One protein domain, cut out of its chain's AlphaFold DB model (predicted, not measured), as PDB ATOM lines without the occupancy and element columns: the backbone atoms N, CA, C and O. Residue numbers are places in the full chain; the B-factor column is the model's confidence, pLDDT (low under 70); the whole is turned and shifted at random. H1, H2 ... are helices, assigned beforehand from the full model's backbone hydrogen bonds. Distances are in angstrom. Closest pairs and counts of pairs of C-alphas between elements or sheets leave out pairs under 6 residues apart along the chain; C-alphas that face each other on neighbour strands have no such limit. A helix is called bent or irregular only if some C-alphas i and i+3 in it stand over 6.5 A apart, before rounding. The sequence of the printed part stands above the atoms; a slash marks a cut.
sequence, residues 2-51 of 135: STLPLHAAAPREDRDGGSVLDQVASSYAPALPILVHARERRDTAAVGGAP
ATOM      1  N   SER A   2      -0.906  33.842  82.302       65.56
ATOM      2  CA  SER A   2      -2.104  33.876  81.445       65.56
ATOM      3  C   SER A   2      -3.090  32.820  81.934       65.56
ATOM      4  O   SER A   2      -2.771  31.637  81.896       65.56
ATOM      5  N   THR A   3      -4.270  33.238  82.384       77.50
ATOM      6  CA  THR A   3      -5.347  32.343  82.846       77.50
ATOM      7  C   THR A   3      -6.336  31.983  81.735       77.50
ATOM      8  O   THR A   3      -7.214  31.149  81.932       77.50
ATOM      9  N   LEU A   4      -6.199  32.596  80.554       86.75
ATOM     10  CA  LEU A   4      -7.061  32.326  79.409       86.75
ATOM     11  C   LEU A   4      -6.529  31.126  78.608       86.75
ATOM     12  O   LEU A   4      -5.387  31.177  78.136       86.75
ATOM     13  N   PRO A   5      -7.340  30.076  78.387       88.56
ATOM     14  CA  PRO A   5      -6.941  28.909  77.611       88.56
ATOM     15  C   PRO A   5      -7.051  29.208  76.110       88.56
ATOM     16  O   PRO A   5      -7.870  28.626  75.409       88.56
ATOM     17  N   LEU A   6      -6.235  30.140  75.596       90.25
ATOM     18  CA  LEU A   6      -6.300  30.570  74.188       90.25
ATOM     19  C   LEU A   6      -6.120  29.407  73.204       90.25
ATOM     20  O   LEU A   6      -6.684  29.430  72.118       90.25
ATOM     21  N   HIS A   7      -5.365  28.383  73.602       90.88
ATOM     22  CA  HIS A   7      -5.178  27.163  72.833       90.88
ATOM     23  C   HIS A   7      -6.507  26.442  72.619       90.88
ATOM     24  O   HIS A   7      -6.710  25.912  71.545       90.88
ATOM     25  N   ALA A   8      -7.423  26.477  73.588       91.06
ATOM     26  CA  ALA A   8      -8.749  25.865  73.515       91.06
ATOM     27  C   ALA A   8      -9.848  26.849  73.074       91.06
ATOM     28  O   ALA A   8     -11.033  26.553  73.219       91.06
ATOM     29  N   ALA A   9      -9.486  28.033  72.565       91.06
ATOM     30  CA  ALA A   9     -10.470  28.991  72.084       91.06
ATOM     31  C   ALA A   9     -11.241  28.411  70.890       91.06
ATOM     32  O   ALA A   9     -10.655  27.810  69.990       91.06
ATOM     33  N   ALA A  10     -12.554  28.625  70.873       89.44
ATOM     34  CA  ALA A  10     -13.435  28.200  69.795       89.44
ATOM     35  C   ALA A  10     -14.419  29.328  69.439       89.44
ATOM     36  O   ALA A  10     -14.778  30.126  70.317       89.44
ATOM     37  N   PRO A  11     -14.859  29.432  68.172       86.00
ATOM     38  CA  PRO A  11     -15.929  30.343  67.785       86.00
ATOM     39  C   PRO A  11     -17.209  30.084  68.589       86.00
ATOM     40  O   PRO A  11     -17.551  28.948  68.895       86.00
ATOM     41  N   ARG A  12     -17.944  31.151  68.922       79.62
ATOM     42  CA  ARG A  12     -19.206  31.051  69.675       79.62
ATOM     43  C   ARG A  12     -20.351  30.450  68.848       79.62
ATOM     44  O   ARG A  12     -21.250  29.838  69.415       79.62
ATOM     45  N   GLU A  13     -20.354  30.684  67.539       78.88
ATOM     46  CA  GLU A  13     -21.337  30.123  66.611       78.88
ATOM     47  C   GLU A  13     -20.677  28.976  65.853       78.88
ATOM     48  O   GLU A  13     -19.746  29.192  65.078       78.88
ATOM     49  N   ASP A  14     -21.151  27.767  66.135       64.88
ATOM     50  CA  ASP A  14     -20.595  26.490  65.700       64.88
ATOM     51  C   ASP A  14     -20.822  26.271  64.195       64.88
ATOM     52  O   ASP A  14     -21.784  25.643  63.757       64.88
ATOM     53  N   ARG A  15     -19.977  26.904  63.375       59.62
ATOM     54  CA  ARG A  15     -19.984  26.781  61.912       59.62
ATOM     55  C   ARG A  15     -18.774  25.965  61.482       59.62
ATOM     56  O   ARG A  15     -17.797  26.545  61.027       59.62
ATOM     57  N   ASP A  16     -18.811  24.652  61.696       65.88
ATOM     58  CA  ASP A  16     -17.869  23.652  61.151       65.88
ATOM     59  C   ASP A  16     -16.355  23.866  61.421       65.88
ATOM     60  O   ASP A  16     -15.519  23.102  60.937       65.88
ATOM     61  N   GLY A  17     -15.965  24.888  62.189       64.38
ATOM     62  CA  GLY A  17     -14.578  25.266  62.449       64.38
ATOM     63  C   GLY A  17     -14.149  24.810  63.834       64.38
ATOM     64  O   GLY A  17     -14.533  25.433  64.822       64.38
ATOM     65  N   GLY A  18     -13.350  23.740  63.899       80.38
ATOM     66  CA  GLY A  18     -12.792  23.206  65.147       80.38
ATOM     67  C   GLY A  18     -12.063  24.262  65.989       80.38
ATOM     68  O   GLY A  18     -11.730  25.349  65.510       80.38
ATOM     69  N   SER A  19     -11.806  23.944  67.252       88.38
ATOM     70  CA  SER A  19     -11.106  24.833  68.179       88.38
ATOM     71  C   SER A  19      -9.679  25.141  67.710       88.38
ATOM     72  O   SER A  19      -9.117  24.462  66.850       88.38
ATOM     73  N   VAL A  20      -9.043  26.150  68.310       91.19
ATOM     74  CA  VAL A  20      -7.617  26.437  68.083       91.19
ATOM     75  C   VAL A  20      -6.754  25.185  68.337       91.19
ATOM     76  O   VAL A  20      -5.794  24.964  67.602       91.19
ATOM     77  N   LEU A  21      -7.134  24.321  69.289       91.06
ATOM     78  CA  LEU A  21      -6.435  23.066  69.590       91.06
ATOM     79  C   LEU A  21      -6.469  22.081  68.418       91.06
ATOM     80  O   LEU A  21      -5.512  21.332  68.235       91.06
ATOM     81  N   ASP A  22      -7.544  22.091  67.630       89.81
ATOM     82  CA  ASP A  22      -7.715  21.195  66.482       89.81
ATOM     83  C   ASP A  22      -6.920  21.671  65.260       89.81
ATOM     84  O   ASP A  22      -6.663  20.901  64.335       89.81
ATOM     85  N   GLN A  23      -6.534  22.949  65.240       89.56
ATOM     86  CA  GLN A  23      -5.938  23.594  64.072       89.56
ATOM     87  C   GLN A  23      -4.439  23.852  64.227       89.56
ATOM     88  O   GLN A  23      -3.705  23.803  63.237       89.56
ATOM     89  N   VAL A  24      -3.965  24.164  65.438       91.62
ATOM     90  CA  VAL A  24      -2.577  24.586  65.663       91.62
ATOM     91  C   VAL A  24      -1.976  24.019  66.946       91.62
ATOM     92  O   VAL A  24      -2.590  23.990  68.012       91.62
ATOM     93  N   ALA A  25      -0.693  23.660  66.872       91.75
ATOM     94  CA  ALA A  25       0.112  23.365  68.050       91.75
ATOM     95  C   ALA A  25       0.477  24.673  68.773       91.75
ATOM     96  O   ALA A  25       1.321  25.445  68.315       91.75
ATOM     97  N   SER A  26      -0.173  24.926  69.908       91.44
ATOM     98  CA  SER A  26       0.044  26.131  70.715       91.44
ATOM     99  C   SER A  26       1.141  25.927  71.764       91.44
ATOM    100  O   SER A  26       1.274  24.860  72.356       91.44
ATOM    101  N   SER A  27       1.934  26.964  72.035       89.88
ATOM    102  CA  SER A  27       2.915  26.986  73.129       89.88
ATOM    103  C   SER A  27       3.030  28.394  73.699       89.88
ATOM    104  O   SER A  27       2.887  29.376  72.970       89.88
ATOM    105  N   TYR A  28       3.310  28.494  74.996       89.31
ATOM    106  CA  TYR A  28       3.383  29.761  75.718       89.31
ATOM    107  C   TYR A  28       4.781  29.966  76.289       89.31
ATOM    108  O   TYR A  28       5.414  29.023  76.758       89.31
ATOM    109  N   ALA A  29       5.241  31.213  76.285       91.12
ATOM    110  CA  ALA A  29       6.442  31.629  76.991       91.12
ATOM    111  C   ALA A  29       6.094  32.832  77.879       91.12
ATOM    112  O   ALA A  29       5.380  33.726  77.419       91.12
ATOM    113  N   PRO A  30       6.590  32.889  79.126       87.12
ATOM    114  CA  PRO A  30       6.271  33.988  80.036       87.12
ATOM    115  C   PRO A  30       6.887  35.325  79.595       87.12
ATOM    116  O   PRO A  30       6.388  36.376  79.982       87.12
ATOM    117  N   ALA A  31       7.945  35.297  78.774       89.94
ATOM    118  CA  ALA A  31       8.563  36.481  78.183       89.94
ATOM    119  C   ALA A  31       9.305  36.143  76.876       89.94
ATOM    120  O   ALA A  31       9.794  35.024  76.698       89.94
ATOM    121  N   LEU A  32       9.448  37.131  75.983       95.00
ATOM    122  CA  LEU A  32      10.177  36.979  74.714       95.00
ATOM    123  C   LEU A  32      11.638  36.514  74.886       95.00
ATOM    124  O   LEU A  32      12.022  35.591  74.168       95.00
ATOM    125  N   PRO A  33      12.449  37.048  75.828       96.19
ATOM    126  CA  PRO A  33      13.830  36.585  76.004       96.19
ATOM    127  C   PRO A  33      13.933  35.097  76.364       96.19
ATOM    128  O   PRO A  33      14.835  34.410  75.896       96.19
ATOM    129  N   ILE A  34      12.976  34.572  77.138       93.62
ATOM    130  CA  ILE A  34      12.926  33.149  77.509       93.62
ATOM    131  C   ILE A  34      12.645  32.283  76.275       93.62
ATOM    132  O   ILE A  34      13.260  31.232  76.107       93.62
ATOM    133  N   LEU A  35      11.761  32.737  75.379       95.12
ATOM    134  CA  LEU A  35      11.496  32.048  74.113       95.12
ATOM    135  C   LEU A  35      12.722  32.045  73.191       95.12
ATOM    136  O   LEU A  35      13.005  31.020  72.570       95.12
ATOM    137  N   VAL A  36      13.433  33.172  73.090       96.12
ATOM    138  CA  VAL A  36      14.668  33.277  72.293       96.12
ATOM    139  C   VAL A  36      15.713  32.296  72.821       96.12
ATOM    140  O   VAL A  36      16.164  31.435  72.070       96.12
ATOM    141  N   HIS A  37      15.986  32.334  74.128       94.75
ATOM    142  CA  HIS A  37      16.922  31.420  74.787       94.75
ATOM    143  C   HIS A  37      16.566  29.944  74.559       94.75
ATOM    144  O   HIS A  37      17.425  29.123  74.239       94.75
ATOM    145  N   ALA A  38      15.284  29.582  74.671       92.19
ATOM    146  CA  ALA A  38      14.834  28.212  74.424       92.19
ATOM    147  C   ALA A  38      15.075  27.759  72.969       92.19
ATOM    148  O   ALA A  38      15.444  26.605  72.737       92.19
ATOM    149  N   ARG A  39      14.896  28.656  71.989       92.38
ATOM    150  CA  ARG A  39      15.140  28.363  70.565       92.38
ATOM    151  C   ARG A  39      16.625  28.182  70.268       92.38
ATOM    152  O   ARG A  39      16.979  27.204  69.620       92.38
ATOM    153  N   GLU A  40      17.484  29.040  70.808       93.56
ATOM    154  CA  GLU A  40      18.939  28.923  70.649       93.56
ATOM    155  C   GLU A  40      19.469  27.590  71.203       93.56
ATOM    156  O   GLU A  40      20.255  26.899  70.552       93.56
ATOM    157  N   ARG A  41      18.983  27.160  72.377       88.31
ATOM    158  CA  ARG A  41      19.342  25.850  72.957       88.31
ATOM    159  C   ARG A  41      18.869  24.670  72.113       88.31
ATOM    160  O   ARG A  41      19.576  23.673  72.000       88.31
ATOM    161  N   ARG A  42      17.681  24.764  71.514       86.94
ATOM    162  CA  ARG A  42      17.183  23.732  70.596       86.94
ATOM    163  C   ARG A  42      18.046  23.657  69.339       86.94
ATOM    164  O   ARG A  42      18.425  22.563  68.931       86.94
ATOM    165  N   ASP A  43      18.345  24.800  68.735       87.75
ATOM    166  CA  ASP A  43      19.061  24.854  67.463       87.75
ATOM    167  C   ASP A  43      20.512  24.371  67.637       87.75
ATOM    168  O   ASP A  43      21.003  23.585  66.830       87.75
ATOM    169  N   THR A  44      21.163  24.718  68.753       84.25
ATOM    170  CA  THR A  44      22.480  24.162  69.122       84.25
ATOM    171  C   THR A  44      22.444  22.647  69.346       84.25
ATOM    172  O   THR A  44      23.321  21.937  68.853       84.25
ATOM    173  N   ALA A  45      21.417  22.119  70.022       80.62
ATOM    174  CA  ALA A  45      21.252  20.676  70.218       80.62
ATOM    175  C   ALA A  45      20.982  19.913  68.906       80.62
ATOM    176  O   ALA A  45      21.415  18.769  68.761       80.62
ATOM    177  N   ALA A  46      20.301  20.536  67.940       76.00
ATOM    178  CA  ALA A  46      20.007  19.934  66.639       76.00
ATOM    179  C   ALA A  46      21.267  19.739  65.776       76.00
ATOM    180  O   ALA A  46      21.371  18.744  65.062       76.00
ATOM    181  N   VAL A  47      22.240  20.650  65.872       75.12
ATOM    182  CA  VAL A  47      23.505  20.574  65.117       75.12
ATOM    183  C   VAL A  47      24.429  19.469  65.652       75.12
ATOM    184  O   VAL A  47      25.189  18.882  64.886       75.12
ATOM    185  N   GLY A  48      24.356  19.157  66.949       70.56
ATOM    186  CA  GLY A  48      25.258  18.209  67.616       70.56
ATOM    187  C   GLY A  48      24.840  16.735  67.584       70.56
ATOM    188  O   GLY A  48      25.588  15.906  68.092       70.56
ATOM    189  N   GLY A  49      23.671  16.398  67.024       70.56
ATOM    190  CA  GLY A  49      23.103  15.049  67.110       70.56
ATOM    191  C   GLY A  49      22.718  14.701  68.550       70.56
ATOM    192  O   GLY A  49      23.506  14.134  69.302       70.56
ATOM    193  N   ALA A  50      21.501  15.062  68.957       69.69
ATOM    194  CA  ALA A  50      21.058  14.824  70.325       69.69
ATOM    195  C   ALA A  50      21.011  13.310  70.643       69.69
ATOM    196  O   ALA A  50      20.459  12.539  69.850       69.69
ATOM    197  N   PRO A  51      21.550  12.867  71.796       75.94
ATOM    198  CA  PRO A  51      21.419  11.482  72.226       75.94
ATOM    199  C   PRO A  51      19.943  11.109  72.404       75.94
ATOM    200  O   PRO A  51      19.087  11.968  72.638       75.94
TER     201      PRO A  51
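AT A GLANCE: This is residues 2 to 51 of the 135 residues of the protein "CHAT domain-containing protein" of Micromonospora aurantiaca (UniProt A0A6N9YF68). One long helix, H2, makes one end of an extended, open chain, and an irregular loop with the single short turn of helix H1 on its returning limb makes the other. Residues 24 to 31 join the two ends, and H1 and H2 are apart, with no C-alpha of the one within 8 A of the other. The printed part has 50 residues with two named helices, H1 then H2, and no named strand; the class is all helix, though the helices hold 20 of the 50 residues, under half. The whole is extended, with a radius of gyration of the C-alphas of 16.1 A and spans of 48 by 23 by 13 A.

HOW THE PARTS SIT: Begin with H2, residues 32 to 47, where every backbone O i to N i+4 pair is within hydrogen-bond range. Step back along the chain to H1, residues 20 to 23, too short for such a pair; its one O i to N i+3 pair is within range. H1 and H2 are apart, with a short link of 8 residues between them. Residues 12 to 17 stand free, and so do residues 31 to 37, of which 32 to 37 belong to H2, and 43 to 49, of which 43 to 47 belong to H2.

IN THESE COORDINATES: Find C-alpha 32 at (10.177, 36.979, 74.714); from there H2 runs 23.2 A to C-alpha 47 at (23.505, 20.574, 65.117). H1 begins at C-alpha 20, at (-7.617, 26.437, 68.083), and is 5.2 A long. Residues 2 to 19 hold no named element.

THE WHOLE: The two C-alphas farthest apart, of Glu 13 and Gly 48, are 48.1 A apart. The printed part has no cut and no long link between its helices. The model's mean pLDDT over the printed part is 84.8; look for values under 70 at residues 2, 14 to 17 and 50.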